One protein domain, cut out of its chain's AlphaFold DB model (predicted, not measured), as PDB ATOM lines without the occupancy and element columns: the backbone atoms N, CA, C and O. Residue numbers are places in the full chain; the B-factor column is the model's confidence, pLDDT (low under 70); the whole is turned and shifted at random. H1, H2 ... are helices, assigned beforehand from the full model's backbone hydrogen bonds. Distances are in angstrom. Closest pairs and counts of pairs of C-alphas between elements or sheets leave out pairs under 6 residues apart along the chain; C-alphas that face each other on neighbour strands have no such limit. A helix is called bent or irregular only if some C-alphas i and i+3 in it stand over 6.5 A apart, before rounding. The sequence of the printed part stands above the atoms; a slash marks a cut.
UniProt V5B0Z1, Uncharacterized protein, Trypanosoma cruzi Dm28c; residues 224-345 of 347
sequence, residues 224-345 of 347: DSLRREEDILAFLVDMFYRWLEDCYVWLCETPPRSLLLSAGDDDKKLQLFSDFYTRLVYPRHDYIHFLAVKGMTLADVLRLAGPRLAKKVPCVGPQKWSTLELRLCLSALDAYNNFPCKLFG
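Overview. This is residues 224 to 345 of the 347 residues of an uncharacterized protein of Trypanosoma cruzi Dm28c (UniProt V5B0Z1). One long helix, H1, runs through the middle of a rounded body, with H3 and H6 crossing it on one side and H7 crossing it on the opposite side. The short helices H4 and H5 lie towards the beginning of H1, H2 and H8 towards its other end, and the long link 311 to 322 passes over H1 from H6 to H7. The printed part has 122 residues and eight named helices, H1 to H8 in chain order, with no named strand: the class is all helix. It is compact, with a radius of gyration of the C-alphas of 13.5 A and spans of 36 by 28 by 27 A.

Arrangement. Start at H1, residues 229 to 249, which is a hub together with H3, residues 266 to 281; each touches three helices. H1 and H3 only just touch, with 3 pairs of C-alphas within 8 A, the closest Phe 240 and Phe 276 at 7.3 A, about perpendicular at 90 degrees. With residues 229 to 237 alone, H1 touches H6, residues 298 to 310, at a steep tilt of 59 degrees, the same way; look at the closest C-alphas, Leu 233 and Ala 305, 6.0 A apart. H3 and H6 touch at a steep tilt of 55 degrees, opposite ways, closest at Asp 266 and Ala 310, 6.0 A between C-alphas. H7, residues 323 to 332, touches H1 about perpendicular at 87 degrees, closest at the C-alphas of Met 239 and Leu 326, 5.5 A; H3 and H7 are apart. H4, residues 285 to 288, only just touches H7, with 3 pairs of C-alphas within 8 A, the closest Ile 288 and Cys 329 at 6.3 A. H5, residues 291 to 295, is close to H1 but not clearly touching, the closest C-alphas being Ile 232 and Ala 292, 7.6 A. H8, residues 340 to 344, touches H3, closest at the C-alphas of Leu 272 and Phe 344, 7.1 A. H2, residues 257 to 260, is close to H8 but not clearly touching, closest at the C-alphas of Ser 258 and Phe 344, 6.9 A. Every O i to N i+4 pair is within hydrogen-bond range in H1, H3, H7 and H8, against 7 of 9 in H6 and 0 of 1 in H5, where 2 of 2 O i to N i+3 pairs are; H2 and H4 are too short for an i+4 pair.

Along the chain. Find C-alpha 229 at (244.162, 263.729, 403.031); from there H1 runs 30.0 A to C-alpha 249 at (256.456, 286.843, 388.332). H3 measures 20.7 A, H6 17.8 A and H7 14.4 A from first to last C-alpha. H6 is only just irregular, with C-alphas 304 and 307 6.9 A apart. H8 ends at C-alpha 344, (242.191, 278.636, 381.771).

Size, cuts and confidence. The two C-alphas farthest apart, Ser 225 and Arg 257, are 36.9 A from each other. The printed part has no cut, and H6 to H7 is the long link. Mean pLDDT of the printed part is 89.0; look for values under 70 at residues 314 to 319 and 345.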
ATOM      1  N   ASP A 224     255.606 260.324 399.866       80.00
ATOM      2  CA  ASP A 224     255.076 259.163 400.605       80.00
ATOM      3  C   ASP A 224     254.858 259.455 402.101       80.00
ATOM      4  O   ASP A 224     254.172 258.717 402.814       80.00
ATOM      5  N   SER A 225     255.463 260.536 402.604       76.06
ATOM      6  CA  SER A 225     255.258 261.002 403.977       76.06
ATOM      7  C   SER A 225     253.877 261.638 404.192       76.06
ATOM      8  O   SER A 225     253.402 261.686 405.330       76.06
ATOM      9  N   LEU A 226     253.202 262.074 403.121       85.19
ATOM     10  CA  LEU A 226     251.871 262.678 403.171       85.19
ATOM     11  C   LEU A 226     250.808 261.580 403.279       85.19
ATOM     12  O   LEU A 226     250.344 261.034 402.282       85.19
ATOM     13  N   ARG A 227     250.442 261.235 404.517       81.00
ATOM     14  CA  ARG A 227     249.477 260.156 404.802       81.00
ATOM     15  C   ARG A 227     248.045 260.638 404.966       81.00
ATOM     16  O   ARG A 227     247.121 259.880 404.696       81.00
ATOM     17  N   ARG A 228     247.857 261.856 405.476       88.12
ATOM     18  CA  ARG A 228     246.526 262.412 405.713       88.12
ATOM     19  C   ARG A 228     246.057 263.161 404.481       88.12
ATOM     20  O   ARG A 228     246.824 263.928 403.901       88.12
ATOM     21  N   GLU A 229     244.786 263.001 404.138       90.12
ATOM     22  CA  GLU A 229     244.162 263.729 403.031       90.12
ATOM     23  C   GLU A 229     244.318 265.244 403.195       90.12
ATOM     24  O   GLU A 229     244.623 265.942 402.233       90.12
ATOM     25  N   GLU A 230     244.218 265.771 404.419       88.12
ATOM     26  CA  GLU A 230     244.385 267.209 404.646       88.12
ATOM     27  C   GLU A 230     245.796 267.716 404.310       88.12
ATOM     28  O   GLU A 230     245.940 268.842 403.829       88.12
ATOM     29  N   ASP A 231     246.824 266.891 404.533       87.88
ATOM     30  CA  ASP A 231     248.225 267.236 404.269       87.88
ATOM     31  C   ASP A 231     248.517 267.190 402.764       87.88
ATOM     32  O   ASP A 231     249.160 268.088 402.218       87.88
ATOM     33  N   ILE A 232     247.991 266.164 402.085       90.00
ATOM     34  CA  ILE A 232     248.028 266.012 400.624       90.00
ATOM     35  C   ILE A 232     247.410 267.251 399.971       90.00
ATOM     36  O   ILE A 232     247.986 267.837 399.055       90.00
ATOM     37  N   LEU A 233     246.252 267.684 400.468       91.56
ATOM     38  CA  LEU A 233     245.528 268.819 399.912       91.56
ATOM     39  C   LEU A 233     246.179 270.159 400.225       91.56
ATOM     40  O   LEU A 233     246.219 271.027 399.356       91.56
ATOM     41  N   ALA A 234     246.728 270.327 401.428       89.75
ATOM     42  CA  ALA A 234     247.523 271.502 401.760       89.75
ATOM     43  C   ALA A 234     248.700 271.659 400.787       89.75
ATOM     44  O   ALA A 234     248.889 272.733 400.220       89.75
ATOM     45  N   PHE A 235     249.422 270.567 400.527       91.25
ATOM     46  CA  PHE A 235     250.516 270.539 399.562       91.25
ATOM     47  C   PHE A 235     250.054 270.880 398.135       91.25
ATOM     48  O   PHE A 235     250.682 271.705 397.472       91.25
ATOM     49  N   LEU A 236     248.943 270.302 397.665       93.50
ATOM     50  CA  LEU A 236     248.393 270.590 396.333       93.50
ATOM     51  C   LEU A 236     247.998 272.064 396.163       93.50
ATOM     52  O   LEU A 236     248.263 272.655 395.116       93.50
ATOM     53  N   VAL A 237     247.384 272.662 397.185       94.19
ATOM     54  CA  VAL A 237     247.011 274.083 397.174       94.19
ATOM     55  C   VAL A 237     248.258 274.978 397.203       94.19
ATOM     56  O   VAL A 237     248.332 275.942 396.442       94.19
ATOM     57  N   ASP A 238     249.276 274.636 397.996       92.94
ATOM     58  CA  ASP A 238     250.547 275.370 398.015       92.94
ATOM     59  C   ASP A 238     251.273 275.295 396.662       92.94
ATOM     60  O   ASP A 238     251.785 276.304 396.165       92.94
ATOM     61  N   MET A 239     251.271 274.120 396.025       94.06
ATOM     62  CA  MET A 239     251.773 273.931 394.663       94.06
ATOM     63  C   MET A 239     251.024 274.801 393.653       94.06
ATOM     64  O   MET A 239     251.660 275.449 392.820       94.06
ATOM     65  N   PHE A 240     249.693 274.841 393.734       95.75
ATOM     66  CA  PHE A 240     248.862 275.663 392.860       95.75
ATOM     67  C   PHE A 240     249.208 277.150 392.993       95.75
ATOM     68  O   PHE A 240     249.514 277.804 391.996       95.75
ATOM     69  N   TYR A 241     249.269 277.679 394.218       94.62
ATOM     70  CA  TYR A 241     249.650 279.074 394.445       94.62
ATOM     71  C   TYR A 241     251.068 279.386 393.987       94.62
ATOM     72  O   TYR A 241     251.304 280.451 393.414       94.62
ATOM     73  N   ARG A 242     252.020 278.474 394.212       94.75
ATOM     74  CA  ARG A 242     253.393 278.656 393.739       94.75
ATOM     75  C   ARG A 242     253.458 278.688 392.215       94.75
ATOM     76  O   ARG A 242     254.168 279.524 391.666       94.75
ATOM     77  N   TRP A 243     252.708 277.827 391.536       96.31
ATOM     78  CA  TRP A 243     252.644 277.809 390.079       96.31
ATOM     79  C   TRP A 243     252.081 279.110 389.507       96.31
ATOM     80  O   TRP A 243     252.681 279.667 388.586       96.31
ATOM     81  N   LEU A 244     250.987 279.627 390.078       96.12
ATOM     82  CA  LEU A 244     250.420 280.918 389.676       96.12
ATOM     83  C   LEU A 244     251.423 282.061 389.863       96.12
ATOM     84  O   LEU A 244     251.628 282.852 388.941       96.12
ATOM     85  N   GLU A 245     252.065 282.119 391.032       94.81
ATOM     86  CA  GLU A 245     253.054 283.145 391.367       94.81
ATOM     87  C   GLU A 245     254.258 283.082 390.423       94.81
ATOM     88  O   GLU A 245     254.648 284.094 389.852       94.81
ATOM     89  N   ASP A 246     254.830 281.896 390.199       96.12
ATOM     90  CA  ASP A 246     256.003 281.750 389.340       96.12
ATOM     91  C   ASP A 246     255.678 282.063 387.870       96.12
ATOM     92  O   ASP A 246     256.478 282.709 387.192       96.12
ATOM     93  N   CYS A 247     254.496 281.678 387.376       96.06
ATOM     94  CA  CYS A 247     254.066 282.044 386.025       96.06
ATOM     95  C   CYS A 247     253.928 283.561 385.865       96.06
ATOM     96  O   CYS A 247     254.423 284.129 384.891       96.06
ATOM     97  N   TYR A 248     253.306 284.225 386.835       95.94
ATOM     98  CA  TYR A 248     253.143 285.671 386.794       95.94
ATOM     99  C   TYR A 248     254.482 286.403 386.926       95.94
ATOM    100  O   TYR A 248     254.840 287.210 386.073       95.94
ATOM    101  N   VAL A 249     255.251 286.096 387.965       94.94
ATOM    102  CA  VAL A 249     256.456 286.843 388.332       94.94
ATOM    103  C   VAL A 249     257.645 286.510 387.437       94.94
ATOM    104  O   VAL A 249     258.324 287.418 386.959       94.94
ATOM    105  N   TRP A 250     257.925 285.220 387.234       94.62
ATOM    106  CA  TRP A 250     259.148 284.755 386.570       94.62
ATOM    107  C   TRP A 250     258.939 284.463 385.095       94.62
ATOM    108  O   TRP A 250     259.842 284.659 384.286       94.62
ATOM    109  N   LEU A 251     257.753 284.012 384.705       93.75
ATOM    110  CA  LEU A 251     257.455 283.780 383.290       93.75
ATOM    111  C   LEU A 251     256.837 285.013 382.643       93.75
ATOM    112  O   LEU A 251     256.799 285.099 381.418       93.75
ATOM    113  N   CYS A 252     256.488 286.017 383.457       93.81
ATOM    114  CA  CYS A 252     255.902 287.274 383.008       93.81
ATOM    115  C   CYS A 252     254.621 287.036 382.193       93.81
ATOM    116  O   CYS A 252     254.297 287.800 381.278       93.81
ATOM    117  N   GLU A 253     253.916 285.951 382.525       92.56
ATOM    118  CA  GLU A 253     252.641 285.568 381.940       92.56
ATOM    119  C   GLU A 253     251.538 286.286 382.708       92.56
ATOM    120  O   GLU A 253     251.312 286.040 383.894       92.56
ATOM    121  N   THR A 254     250.848 287.201 382.030       89.56
ATOM    122  CA  THR A 254     249.701 287.880 382.636       89.56
ATOM    123  C   THR A 254     248.607 286.851 382.908       89.56
ATOM    124  O   THR A 254     248.246 286.122 381.984       89.56
ATOM    125  N   PRO A 255     248.047 286.779 384.130       92.12
ATOM    126  CA  PRO A 255     246.975 285.838 384.415       92.12
ATOM    127  C   PRO A 255     245.757 286.085 383.513       92.12
ATOM    128  O   PRO A 255     245.395 287.238 383.269       92.12
ATOM    129  N   PRO A 256     245.094 285.025 383.018       90.31
ATOM    130  CA  PRO A 256     243.952 285.192 382.135       90.31
ATOM    131  C   PRO A 256     242.813 285.901 382.868       90.31
ATOM    132  O   PRO A 256     242.622 285.743 384.077       90.31
ATOM    133  N   ARG A 257     242.002 286.657 382.123       87.94
ATOM    134  CA  ARG A 257     240.904 287.447 382.699       87.94
ATOM    135  C   ARG A 257     239.904 286.592 383.486       87.94
ATOM    136  O   ARG A 257     239.366 287.068 384.478       87.94
ATOM    137  N   SER A 258     239.677 285.343 383.075       88.75
ATOM    138  CA  SER A 258     238.853 284.369 383.806       88.75
ATOM    139  C   SER A 258     239.358 284.129 385.232       88.75
ATOM    140  O   SER A 258     238.550 284.092 386.157       88.75
ATOM    141  N   LEU A 259     240.680 284.042 385.416       92.12
ATOM    142  CA  LEU A 259     241.320 283.923 386.725       92.12
ATOM    143  C   LEU A 259     241.194 285.231 387.507       92.12
ATOM    144  O   LEU A 259     240.705 285.215 388.629       92.12
ATOM    145  N   LEU A 260     241.541 286.375 386.910       90.25
ATOM    146  CA  LEU A 260     241.462 287.674 387.596       90.25
ATOM    147  C   LEU A 260     240.042 288.000 388.094       90.25
ATOM    148  O   LEU A 260     239.875 288.564 389.171       90.25
ATOM    149  N   LEU A 261     239.015 287.611 387.334       89.31
ATOM    150  CA  LEU A 261     237.603 287.794 387.691       89.31
ATOM    151  C   LEU A 261     237.052 286.729 388.655       89.31
ATOM    152  O   LEU A 261     235.869 286.783 388.988       89.31
ATOM    153  N   SER A 262     237.868 285.758 389.077       91.06
ATOM    154  CA  SER A 262     237.490 284.772 390.100       91.06
ATOM    155  C   SER A 262     237.699 285.272 391.533       91.06
ATOM    156  O   SER A 262     237.291 284.603 392.479       91.06
ATOM    157  N   ALA A 263     238.290 286.458 391.715       89.19
ATOM    158  CA  ALA A 263     238.462 287.067 393.030       89.19
ATOM    159  C   ALA A 263     237.115 287.162 393.774       89.19
ATOM    160  O   ALA A 263     236.131 287.687 393.252       89.19
ATOM    161  N   GLY A 264     237.076 286.632 394.999       88.75
ATOM    162  CA  GLY A 264     235.853 286.528 395.812       88.75
ATOM    163  C   GLY A 264     234.765 285.551 395.321       88.75
ATOM    164  O   GLY A 264     233.700 285.518 395.931       88.75
ATOM    165  N   ASP A 265     235.001 284.769 394.263       92.44
ATOM    166  CA  ASP A 265     234.060 283.780 393.711       92.44
ATOM    167  C   ASP A 265     234.579 282.354 393.959       92.44
ATOM    168  O   ASP A 265     235.406 281.828 393.209       92.44
ATOM    169  N   ASP A 266     234.122 281.737 395.051       92.75
ATOM    170  CA  ASP A 266     234.634 280.441 395.513       92.75
ATOM    171  C   ASP A 266     234.358 279.293 394.526       92.75
ATOM    172  O   ASP A 266     235.200 278.404 394.375       92.75
ATOM    173  N   ASP A 267     233.246 279.338 393.787       93.25
ATOM    174  CA  ASP A 267     232.901 278.314 392.794       93.25
ATOM    175  C   ASP A 267     233.860 278.365 391.599       93.25
ATOM    176  O   ASP A 267     234.403 277.339 391.174       93.25
ATOM    177  N   LYS A 268     234.149 279.568 391.079       93.25
ATOM    178  CA  LYS A 268     235.150 279.722 390.011       93.25
ATOM    179  C   LYS A 268     236.543 279.323 390.477       93.25
ATOM    180  O   LYS A 268     237.284 278.696 389.721       93.25
ATOM    181  N   LYS A 269     236.906 279.662 391.712       94.31
ATOM    182  CA  LYS A 269     238.191 279.275 392.299       94.31
ATOM    183  C   LYS A 269     238.345 277.760 392.399       94.31
ATOM    184  O   LYS A 269     239.393 277.226 392.033       94.31
ATOM    185  N   LEU A 270     237.295 277.070 392.848       95.31
ATOM    186  CA  LEU A 270     237.239 275.611 392.871       95.31
ATOM    187  C   LEU A 270     237.387 275.025 391.466       95.31
ATOM    188  O   LEU A 270     238.152 274.077 391.291       95.31
ATOM    189  N   GLN A 271     236.732 275.609 390.460       95.31
ATOM    190  CA  GLN A 271     236.873 275.167 389.073       95.31
ATOM    191  C   GLN A 271     238.313 275.328 388.554       95.31
ATOM    192  O   GLN A 271     238.862 274.391 387.982       95.31
ATOM    193  N   LEU A 272     238.958 276.474 388.797       95.75
ATOM    194  CA  LEU A 272     240.350 276.711 388.385       95.75
ATOM    195  C   LEU A 272     241.320 275.717 389.040       95.75
ATOM    196  O   LEU A 272     242.241 275.214 388.392       95.75
ATOM    197  N   PHE A 273     241.103 275.401 390.318       96.88
ATOM    198  CA  PHE A 273     241.892 274.388 391.013       96.88
ATOM    199  C   PHE A 273     241.599 272.970 390.501       96.88
ATOM    200  O   PHE A 273     242.527 272.178 390.343       96.88
ATOM    201  N   SER A 274     240.338 272.656 390.188       96.62
ATOM    202  CA  SER A 274     239.942 271.397 389.544       96.62
ATOM    203  C   SER A 274     240.686 271.196 388.227       96.62
ATOM    204  O   SER A 274     241.280 270.142 387.997       96.62
ATOM    205  N   ASP A 275     240.731 272.226 387.384       95.38
ATOM    206  CA  ASP A 275     241.428 272.197 386.100       95.38
ATOM    207  C   ASP A 275     242.941 272.003 386.286       95.38
ATOM    208  O   ASP A 275     243.550 271.191 385.589       95.38
ATOM    209  N   PHE A 276     243.555 272.690 387.258       96.19
ATOM    210  CA  PHE A 276     244.955 272.461 387.633       96.19
ATOM    211  C   PHE A 276     245.195 271.009 388.071       96.19
ATOM    212  O   PHE A 276     246.095 270.339 387.559       96.19
ATOM    213  N   TYR A 277     244.378 270.491 388.987       96.25
ATOM    214  CA  TYR A 277     244.532 269.134 389.496       96.25
ATOM    215  C   TYR A 277     244.352 268.095 388.383       96.25
ATOM    216  O   TYR A 277     245.229 267.265 388.165       96.25
ATOM    217  N   THR A 278     243.248 268.156 387.641       95.12
ATOM    218  CA  THR A 278     242.875 267.141 386.646       95.12
ATOM    219  C   THR A 278     243.737 267.173 385.389       95.12
ATOM    220  O   THR A 278     243.989 266.118 384.808       95.12
ATOM    221  N   ARG A 279     244.207 268.351 384.955       93.94
ATOM    222  CA  ARG A 279     244.957 268.494 383.694       93.94
ATOM    223  C   ARG A 279     246.467 268.500 383.879       93.94
ATOM    224  O   ARG A 279     247.170 268.142 382.938       93.94
ATOM    225  N   LEU A 280     246.967 268.905 385.048       93.00
ATOM    226  CA  LEU A 280     248.405 269.017 385.292       93.00
ATOM    227  C   LEU A 280     248.914 267.998 386.314       93.00
ATOM    228  O   LEU A 280     249.871 267.281 386.026       93.00
ATOM    229  N   VAL A 281     248.283 267.905 387.487       94.00
ATOM    230  CA  VAL A 281     248.779 267.046 388.575       94.00
ATOM    231  C   VAL A 281     248.432 265.578 388.341       94.00
ATOM    232  O   VAL A 281     249.322 264.738 388.232       94.00
ATOM    233  N   TYR A 282     247.143 265.252 388.244       93.31
ATOM    234  CA  TYR A 282     246.646 263.881 388.162       93.31
ATOM    235  C   TYR A 282     247.219 263.082 386.979       93.31
ATOM    236  O   TYR A 282     247.556 261.922 387.175       93.31
ATOM    237  N   PRO A 283     247.448 263.634 385.775       92.56
ATOM    238  CA  PRO A 283     248.032 262.854 384.678       92.56
ATOM    239  C   PRO A 283     249.519 262.521 384.873       92.56
ATOM    240  O   PRO A 283     250.048 261.646 384.192       92.56
ATOM    241  N   ARG A 284     250.216 263.241 385.763       89.88
ATOM    242  CA  ARG A 284     251.679 263.190 385.913       89.88
ATOM    243  C   ARG A 284     252.140 262.903 387.345       89.88
ATOM    244  O   ARG A 284     253.335 262.919 387.609       89.88
ATOM    245  N   HIS A 285     251.231 262.603 388.265       89.00
ATOM    246  CA  HIS A 285     251.545 262.378 389.680       89.00
ATOM    247  C   HIS A 285     252.591 261.271 389.915       89.00
ATOM    248  O   HIS A 285     253.403 261.393 390.830       89.00
ATOM    249  N   ASP A 286     252.637 260.240 389.063       86.69
ATOM    250  CA  ASP A 286     253.654 259.181 389.132       86.69
ATOM    251  C   ASP A 286     255.091 259.736 388.938       86.69
ATOM    252  O   ASP A 286     256.030 259.205 389.523       86.69
ATOM    253  N   TYR A 287     255.292 260.846 388.203       82.88
ATOM    254  CA  TYR A 287     256.623 261.451 387.967       82.88
ATOM    255  C   TYR A 287     257.277 262.007 389.234       82.88
ATOM    256  O   TYR A 287     258.503 262.054 389.337       82.88
ATOM    257  N   ILE A 288     256.455 262.429 390.190       81.88
ATOM    258  CA  ILE A 288     256.885 262.916 391.502       81.88
ATOM    259  C   ILE A 288     256.678 261.859 392.595       81.88
ATOM    260  O   ILE A 288     256.843 262.171 393.769       81.88
ATOM    261  N   HIS A 289     256.328 260.618 392.222       84.06
ATOM    262  CA  HIS A 289     255.936 259.539 393.139       84.06
ATOM    263  C   HIS A 289     254.798 259.934 394.091       84.06
ATOM    264  O   HIS A 289     254.738 259.492 395.232       84.06
ATOM    265  N   PHE A 290     253.860 260.771 393.639       86.88
ATOM    266  CA  PHE A 290     252.743 261.216 394.472       86.88
ATOM    267  C   PHE A 290     251.544 260.273 394.366       86.88
ATOM    268  O   PHE A 290     250.465 260.651 393.917       86.88
ATOM    269  N   LEU A 291     251.731 259.015 394.762       85.62
ATOM    270  CA  LEU A 291     250.734 257.955 394.565       85.62
ATOM    271  C   LEU A 291     249.456 258.143 395.390       85.62
ATOM    272  O   LEU A 291     248.407 257.616 395.019       85.62
ATOM    273  N   ALA A 292     249.524 258.918 396.475       85.38
ATOM    274  CA  ALA A 292     248.397 259.141 397.373       85.38
ATOM    275  C   ALA A 292     247.170 259.750 396.665       85.38
ATOM    276  O   ALA A 292     246.037 259.452 397.038       85.38
ATOM    277  N   VAL A 293     247.365 260.512 395.579       86.81
ATOM    278  CA  VAL A 293     246.248 261.093 394.816       86.81
ATOM    279  C   VAL A 293     245.395 260.047 394.087       86.81
ATOM    280  O   VAL A 293     244.250 260.346 393.771       86.81
ATOM    281  N   LYS A 294     245.896 258.818 393.851       86.50
ATOM    282  CA  LYS A 294     245.090 257.717 393.276       86.50
ATOM    283  C   LYS A 294     243.980 257.258 394.223       86.50
ATOM    284  O   LYS A 294     242.985 256.709 393.760       86.50
ATOM    285  N   GLY A 295     244.161 257.455 395.530       85.25
ATOM    286  CA  GLY A 295     243.191 257.069 396.554       85.25
ATOM    287  C   GLY A 295     242.068 258.082 396.771       85.25
ATOM    288  O   GLY A 295     241.165 257.801 397.548       85.25
ATOM    289  N   MET A 296     242.113 259.245 396.111       91.50
ATOM    290  CA  MET A 296     241.174 260.342 396.345       91.50
ATOM    291  C   MET A 296     240.242 260.545 395.153       91.50
ATOM    292  O   MET A 296     240.679 260.541 394.001       91.50
ATOM    293  N   THR A 297     238.958 260.787 395.419       93.69
ATOM    294  CA  THR A 297     238.041 261.250 394.374       93.69
ATOM    295  C   THR A 297     238.222 262.750 394.134       93.69
ATOM    296  O   THR A 297     238.622 263.493 395.032       93.69
ATOM    297  N   LEU A 298     237.880 263.232 392.934       95.12
ATOM    298  CA  LEU A 298     237.891 264.673 392.655       95.12
ATOM    299  C   LEU A 298     236.973 265.441 393.622       95.12
ATOM    300  O   LEU A 298     237.320 266.534 394.058       95.12
ATOM    301  N   ALA A 299     235.829 264.862 393.998       95.19
ATOM    302  CA  ALA A 299     234.913 265.474 394.953       95.19
ATOM    303  C   ALA A 299     235.571 265.674 396.330       95.19
ATOM    304  O   ALA A 299     235.432 266.747 396.919       95.19
ATOM    305  N   ASP A 300     236.333 264.689 396.816       93.88
ATOM    306  CA  ASP A 300     237.065 264.796 398.084       93.88
ATOM    307  C   ASP A 300     238.161 265.853 398.017       93.88
ATOM    308  O   ASP A 300     238.273 266.690 398.915       93.88
ATOM    309  N   VAL A 301     238.919 265.862 396.916       94.88
ATOM    310  CA  VAL A 301     239.955 266.865 396.650       94.88
ATOM    311  C   VAL A 301     239.356 268.273 396.709       94.88
ATOM    312  O   VAL A 301     239.839 269.123 397.455       94.88
ATOM    313  N   LEU A 302     238.268 268.525 395.980       95.75
ATOM    314  CA  LEU A 302     237.639 269.847 395.927       95.75
ATOM    315  C   LEU A 302     237.030 270.256 397.272       95.75
ATOM    316  O   LEU A 302     237.232 271.386 397.721       95.75
ATOM    317  N   ARG A 303     236.351 269.330 397.959       95.00
ATOM    318  CA  ARG A 303     235.757 269.567 399.283       95.00
ATOM    319  C   ARG A 303     236.806 269.991 400.312       95.00
ATOM    320  O   ARG A 303     236.560 270.899 401.101       95.00
ATOM    321  N   LEU A 304     237.964 269.334 400.316       92.88
ATOM    322  CA  LEU A 304     239.053 269.616 401.253       92.88
ATOM    323  C   LEU A 304     239.884 270.847 400.849       92.88
ATOM    324  O   LEU A 304     240.398 271.549 401.722       92.88
ATOM    325  N   ALA A 305     240.006 271.134 399.549       93.12
ATOM    326  CA  ALA A 305     240.727 272.301 399.043       93.12
ATOM    327  C   ALA A 305     239.961 273.616 399.256       93.12
ATOM    328  O   ALA A 305     240.583 274.633 399.567       93.12
ATOM    329  N   GLY A 306     238.631 273.602 399.113       91.88
ATOM    330  CA  GLY A 306     237.774 274.797 399.113       91.88
ATOM    331  C   GLY A 306     238.085 275.822 400.211       91.88
ATOM    332  O   GLY A 306     238.394 276.970 399.883       91.88
ATOM    333  N   PRO A 307     238.130 275.432 401.501       89.44
ATOM    334  CA  PRO A 307     238.448 276.363 402.587       89.44
ATOM    335  C   PRO A 307     239.816 277.049 402.447       89.44
ATOM    336  O   PRO A 307     239.985 278.191 402.870       89.44
ATOM    337  N   ARG A 308     240.802 276.369 401.846       89.06
ATOM    338  CA  ARG A 308     242.160 276.893 401.616       89.06
ATOM    339  C   ARG A 308     242.269 277.724 400.339       89.06
ATOM    340  O   ARG A 308     243.206 278.513 400.218       89.06
ATOM    341  N   LEU A 309     241.337 277.554 399.403       91.75
ATOM    342  CA  LEU A 309     241.238 278.325 398.161       91.75
ATOM    343  C   LEU A 309     240.538 279.671 398.366       91.75
ATOM    344  O   LEU A 309     240.886 280.643 397.699       91.75
ATOM    345  N   ALA A 310     239.617 279.767 399.327       85.12
ATOM    346  CA  ALA A 310     238.934 281.021 399.649       85.12
ATOM    347  C   ALA A 310     239.921 282.130 400.063       85.12
ATOM    348  O   ALA A 310     239.780 283.284 399.653       85.12
ATOM    349  N   LYS A 311     240.960 281.773 400.833       77.69
ATOM    350  CA  LYS A 311     242.028 282.685 401.256       77.69
ATOM    351  C   LYS A 311     243.371 281.968 401.319       77.69
ATOM    352  O   LYS A 311     243.508 280.959 402.008       77.69
ATOM    353  N   LYS A 312     244.395 282.551 400.692       79.25
ATOM    354  CA  LYS A 312     245.779 282.081 400.811       79.25
ATOM    355  C   LYS A 312     246.263 282.250 402.252       79.25
ATOM    356  O   LYS A 312     246.467 283.366 402.729       79.25
ATOM    357  N   VAL A 313     246.440 281.132 402.951       72.06
ATOM    358  CA  VAL A 313     247.026 281.085 404.295       72.06
ATOM    359  C   VAL A 313     248.365 280.361 404.194       72.06
ATOM    360  O   VAL A 313     248.386 279.229 403.713       72.06
ATOM    361  N   PRO A 314     249.484 280.971 404.626       66.50
ATOM    362  CA  PRO A 314     250.771 280.291 404.626       66.50
ATOM    363  C   PRO A 314     250.714 279.037 405.501       66.50
ATOM    364  O   PRO A 314     250.327 279.120 406.667       66.50
ATOM    365  N   CYS A 315     251.145 277.891 404.976       66.50
ATOM    366  CA  CYS A 315     251.369 276.711 405.802       66.50
ATOM    367  C   CYS A 315     252.545 276.969 406.762       66.50
ATOM    368  O   CYS A 315     253.659 277.297 406.346       66.50
ATOM    369  N   VAL A 316     252.292 276.835 408.065       67.44
ATOM    370  CA  VAL A 316     253.294 276.980 409.132       67.44
ATOM    371  C   VAL A 316     253.373 275.663 409.900       67.44
ATOM    372  O   VAL A 316     252.342 275.063 410.190       67.44
ATOM    373  N   GLY A 317     254.584 275.217 410.241       62.50
ATOM    374  CA  GLY A 317     254.811 274.017 411.054       62.50
ATOM    375  C   GLY A 317     255.602 272.906 410.345       62.50
ATOM    376  O   GLY A 317     256.189 273.152 409.295       62.50
ATOM    377  N   PRO A 318     255.643 271.686 410.914       58.28
ATOM    378  CA  PRO A 318     256.502 270.587 410.448       58.28
ATOM    379  C   PRO A 318     256.177 270.057 409.044       58.28
ATOM    380  O   PRO A 318     257.042 269.508 408.377       58.28
ATOM    381  N   GLN A 319     254.936 270.231 408.585       60.47
ATOM    382  CA  GLN A 319     254.464 269.788 407.264       60.47
ATOM    383  C   GLN A 319     254.683 270.841 406.164       60.47
ATOM    384  O   GLN A 319     254.157 270.729 405.059       60.47
ATOM    385  N   LYS A 320     255.423 271.905 406.475       76.06
ATOM    386  CA  LYS A 320     255.696 273.017 405.573       76.06
ATOM    387  C   LYS A 320     256.688 272.602 404.483       76.06
ATOM    388  O   LYS A 320     257.835 272.248 404.766       76.06
ATOM    389  N   TRP A 321     256.264 272.768 403.238       87.56
ATOM    390  CA  TRP A 321     257.104 272.609 402.058       87.56
ATOM    391  C   TRP A 321     257.849 273.906 401.755       87.56
ATOM    392  O   TRP A 321     257.292 275.001 401.853       87.56
ATOM    393  N   SER A 322     259.128 273.799 401.406       91.31
ATOM    394  CA  SER A 322     259.898 274.965 400.972       91.31
ATOM    395  C   SER A 322     259.508 275.382 399.555       91.31
ATOM    396  O   SER A 322     259.048 274.569 398.750       91.31
ATOM    397  N   THR A 323     259.748 276.650 399.212       93.81
ATOM    398  CA  THR A 323     259.514 277.164 397.855       93.81
ATOM    399  C   THR A 323     260.270 276.333 396.810       93.81
ATOM    400  O   THR A 323     259.720 276.054 395.747       93.81
ATOM    401  N   LEU A 324     261.499 275.897 397.120       93.62
ATOM    402  CA  LEU A 324     262.294 275.061 396.221       93.62
ATOM    403  C   LEU A 324     261.598 273.729 395.922       93.62
ATOM    404  O   LEU A 324     261.526 273.326 394.768       93.62
ATOM    405  N   GLU A 325     261.075 273.049 396.937       91.44
ATOM    406  CA  GLU A 325     260.472 271.721 396.758       91.44
ATOM    407  C   GLU A 325     259.186 271.787 395.948       91.44
ATOM    408  O   GLU A 325     258.982 270.973 395.051       91.44
ATOM    409  N   LEU A 326     258.358 272.806 396.194       94.00
ATOM    410  CA  LEU A 326     257.181 273.066 395.368       94.00
ATOM    411  C   LEU A 326     257.585 273.272 393.900       94.00
ATOM    412  O   LEU A 326     256.969 272.697 393.006       94.00
ATOM    413  N   ARG A 327     258.655 274.033 393.642       94.06
ATOM    414  CA  ARG A 327     259.179 274.278 392.288       94.06
ATOM    415  C   ARG A 327     259.758 273.030 391.627       94.06
ATOM    416  O   ARG A 327     259.540 272.826 390.433       94.06
ATOM    417  N   LEU A 328     260.463 272.183 392.376       91.62
ATOM    418  CA  LEU A 328     260.965 270.897 391.880       91.62
ATOM    419  C   LEU A 328     259.798 269.983 391.477       91.62
ATOM    420  O   LEU A 328     259.807 269.441 390.371       91.62
ATOM    421  N   CYS A 329     258.750 269.899 392.305       91.94
ATOM    422  CA  CYS A 329     257.532 269.154 391.982       91.94
ATOM    423  C   CYS A 329     256.819 269.720 390.744       91.94
ATOM    424  O   CYS A 329     256.475 268.968 389.836       91.94
ATOM    425  N   LEU A 330     256.641 271.043 390.657       93.88
ATOM    426  CA  LEU A 330     256.039 271.701 389.488       93.88
ATOM    427  C   LEU A 330     256.832 271.452 388.202       93.88
ATOM    428  O   LEU A 330     256.247 271.234 387.141       93.88
ATOM    429  N   SER A 331     258.158 271.445 388.294       91.00
ATOM    430  CA  SER A 331     259.034 271.177 387.154       91.00
ATOM    431  C   SER A 331     258.935 269.731 386.680       91.00
ATOM    432  O   SER A 331     258.855 269.489 385.478       91.00
ATOM    433  N   ALA A 332     258.897 268.772 387.608       88.62
ATOM    434  CA  ALA A 332     258.717 267.356 387.296       88.62
ATOM    435  C   ALA A 332     257.321 267.054 386.715       88.62
ATOM    436  O   ALA A 332     257.178 266.164 385.882       88.62
ATOM    437  N   LEU A 333     256.307 267.839 387.092       90.25
ATOM    438  CA  LEU A 333     254.979 267.826 386.474       90.25
ATOM    439  C   LEU A 333     254.912 268.616 385.161       90.25
ATOM    440  O   LEU A 333     253.842 268.688 384.557       90.25
ATOM    441  N   ASP A 334     256.017 269.210 384.702       89.19
ATOM    442  CA  ASP A 334     256.086 269.987 383.462       89.19
ATOM    443  C   ASP A 334     255.063 271.159 383.438       89.19
ATOM    444  O   ASP A 334     254.486 271.544 382.417       89.19
ATOM    445  N   ALA A 335     254.841 271.759 384.614       92.56
ATOM    446  CA  ALA A 335     253.912 272.869 384.830       92.56
ATOM    447  C   ALA A 335     254.331 274.149 384.098       92.56
ATOM    448  O   ALA A 335     253.490 274.905 383.617       92.56
ATOM    449  N   TYR A 336     255.637 274.374 383.956       91.25
ATOM    450  CA  TYR A 336     256.186 275.559 383.293       91.25
ATOM    451  C   TYR A 336     256.158 275.489 381.759       91.25
ATOM    452  O   TYR A 336     256.627 276.413 381.110       91.25
ATOM    453  N   ASN A 337     255.601 274.432 381.163       89.19
ATOM    454  CA  ASN A 337     255.217 274.424 379.746       89.19
ATOM    455  C   ASN A 337     253.703 274.638 379.550       89.19
ATOM    456  O   ASN A 337     253.243 274.932 378.439       89.19
ATOM    457  N   ASN A 338     252.936 274.558 380.639       89.19
ATOM    458  CA  ASN A 338     251.484 274.602 380.682       89.19
ATOM    459  C   ASN A 338     251.045 275.759 381.592       89.19
ATOM    460  O   ASN A 338     250.637 275.531 382.719       89.19
ATOM    461  N   PHE A 339     251.192 277.005 381.130       88.12
ATOM    462  CA  PHE A 339     250.885 278.211 381.919       88.12
ATOM    463  C   PHE A 339     249.374 278.415 382.140       88.12
ATOM    464  O   PHE A 339     248.580 277.912 381.338       88.12
ATOM    465  N   PRO A 340     248.955 279.223 383.137       89.00
ATOM    466  CA  PRO A 340     247.545 279.508 383.411       89.00
ATOM    467  C   PRO A 340     246.746 279.956 382.184       89.00
ATOM    468  O   PRO A 340     245.623 279.508 382.002       89.00
ATOM    469  N   CYS A 341     247.322 280.758 381.282       84.94
ATOM    470  CA  CYS A 341     246.656 281.151 380.035       84.94
ATOM    471  C   CYS A 341     246.350 279.971 379.102       84.94
ATOM    472  O   CYS A 341     245.331 279.992 378.423       84.94
ATOM    473  N   LYS A 342     247.190 278.930 379.073       85.81
ATOM    474  CA  LYS A 342     246.939 277.719 378.274       85.81
ATOM    475  C   LYS A 342     245.911 276.794 378.928       85.81
ATOM    476  O   LYS A 342     245.215 276.061 378.229       85.81
ATOM    477  N   LEU A 343     245.838 276.784 380.262       83.50
ATOM    478  CA  LEU A 343     244.854 275.972 380.980       83.50
ATOM    479  C   LEU A 343     243.485 276.654 381.046       83.50
ATOM    480  O   LEU A 343     242.488 276.018 380.731       83.50
ATOM    481  N   PHE A 344     243.432 277.923 381.439       85.25
ATOM    482  CA  PHE A 344     242.191 278.636 381.771       85.25
ATOM    483  C   PHE A 344     241.766 279.661 380.718       85.25
ATOM    484  O   PHE A 344     240.701 280.271 380.845       85.25
ATOM    485  N   GLY A 345     242.610 279.913 379.716       66.25
ATOM    486  CA  GLY A 345     242.249 280.744 378.577       66.25
ATOM    487  C   GLY A 345     241.265 279.992 377.694       66.25
ATOM    488  O   GLY A 345     241.592 278.943 377.144       66.25
TER     489      GLY A 345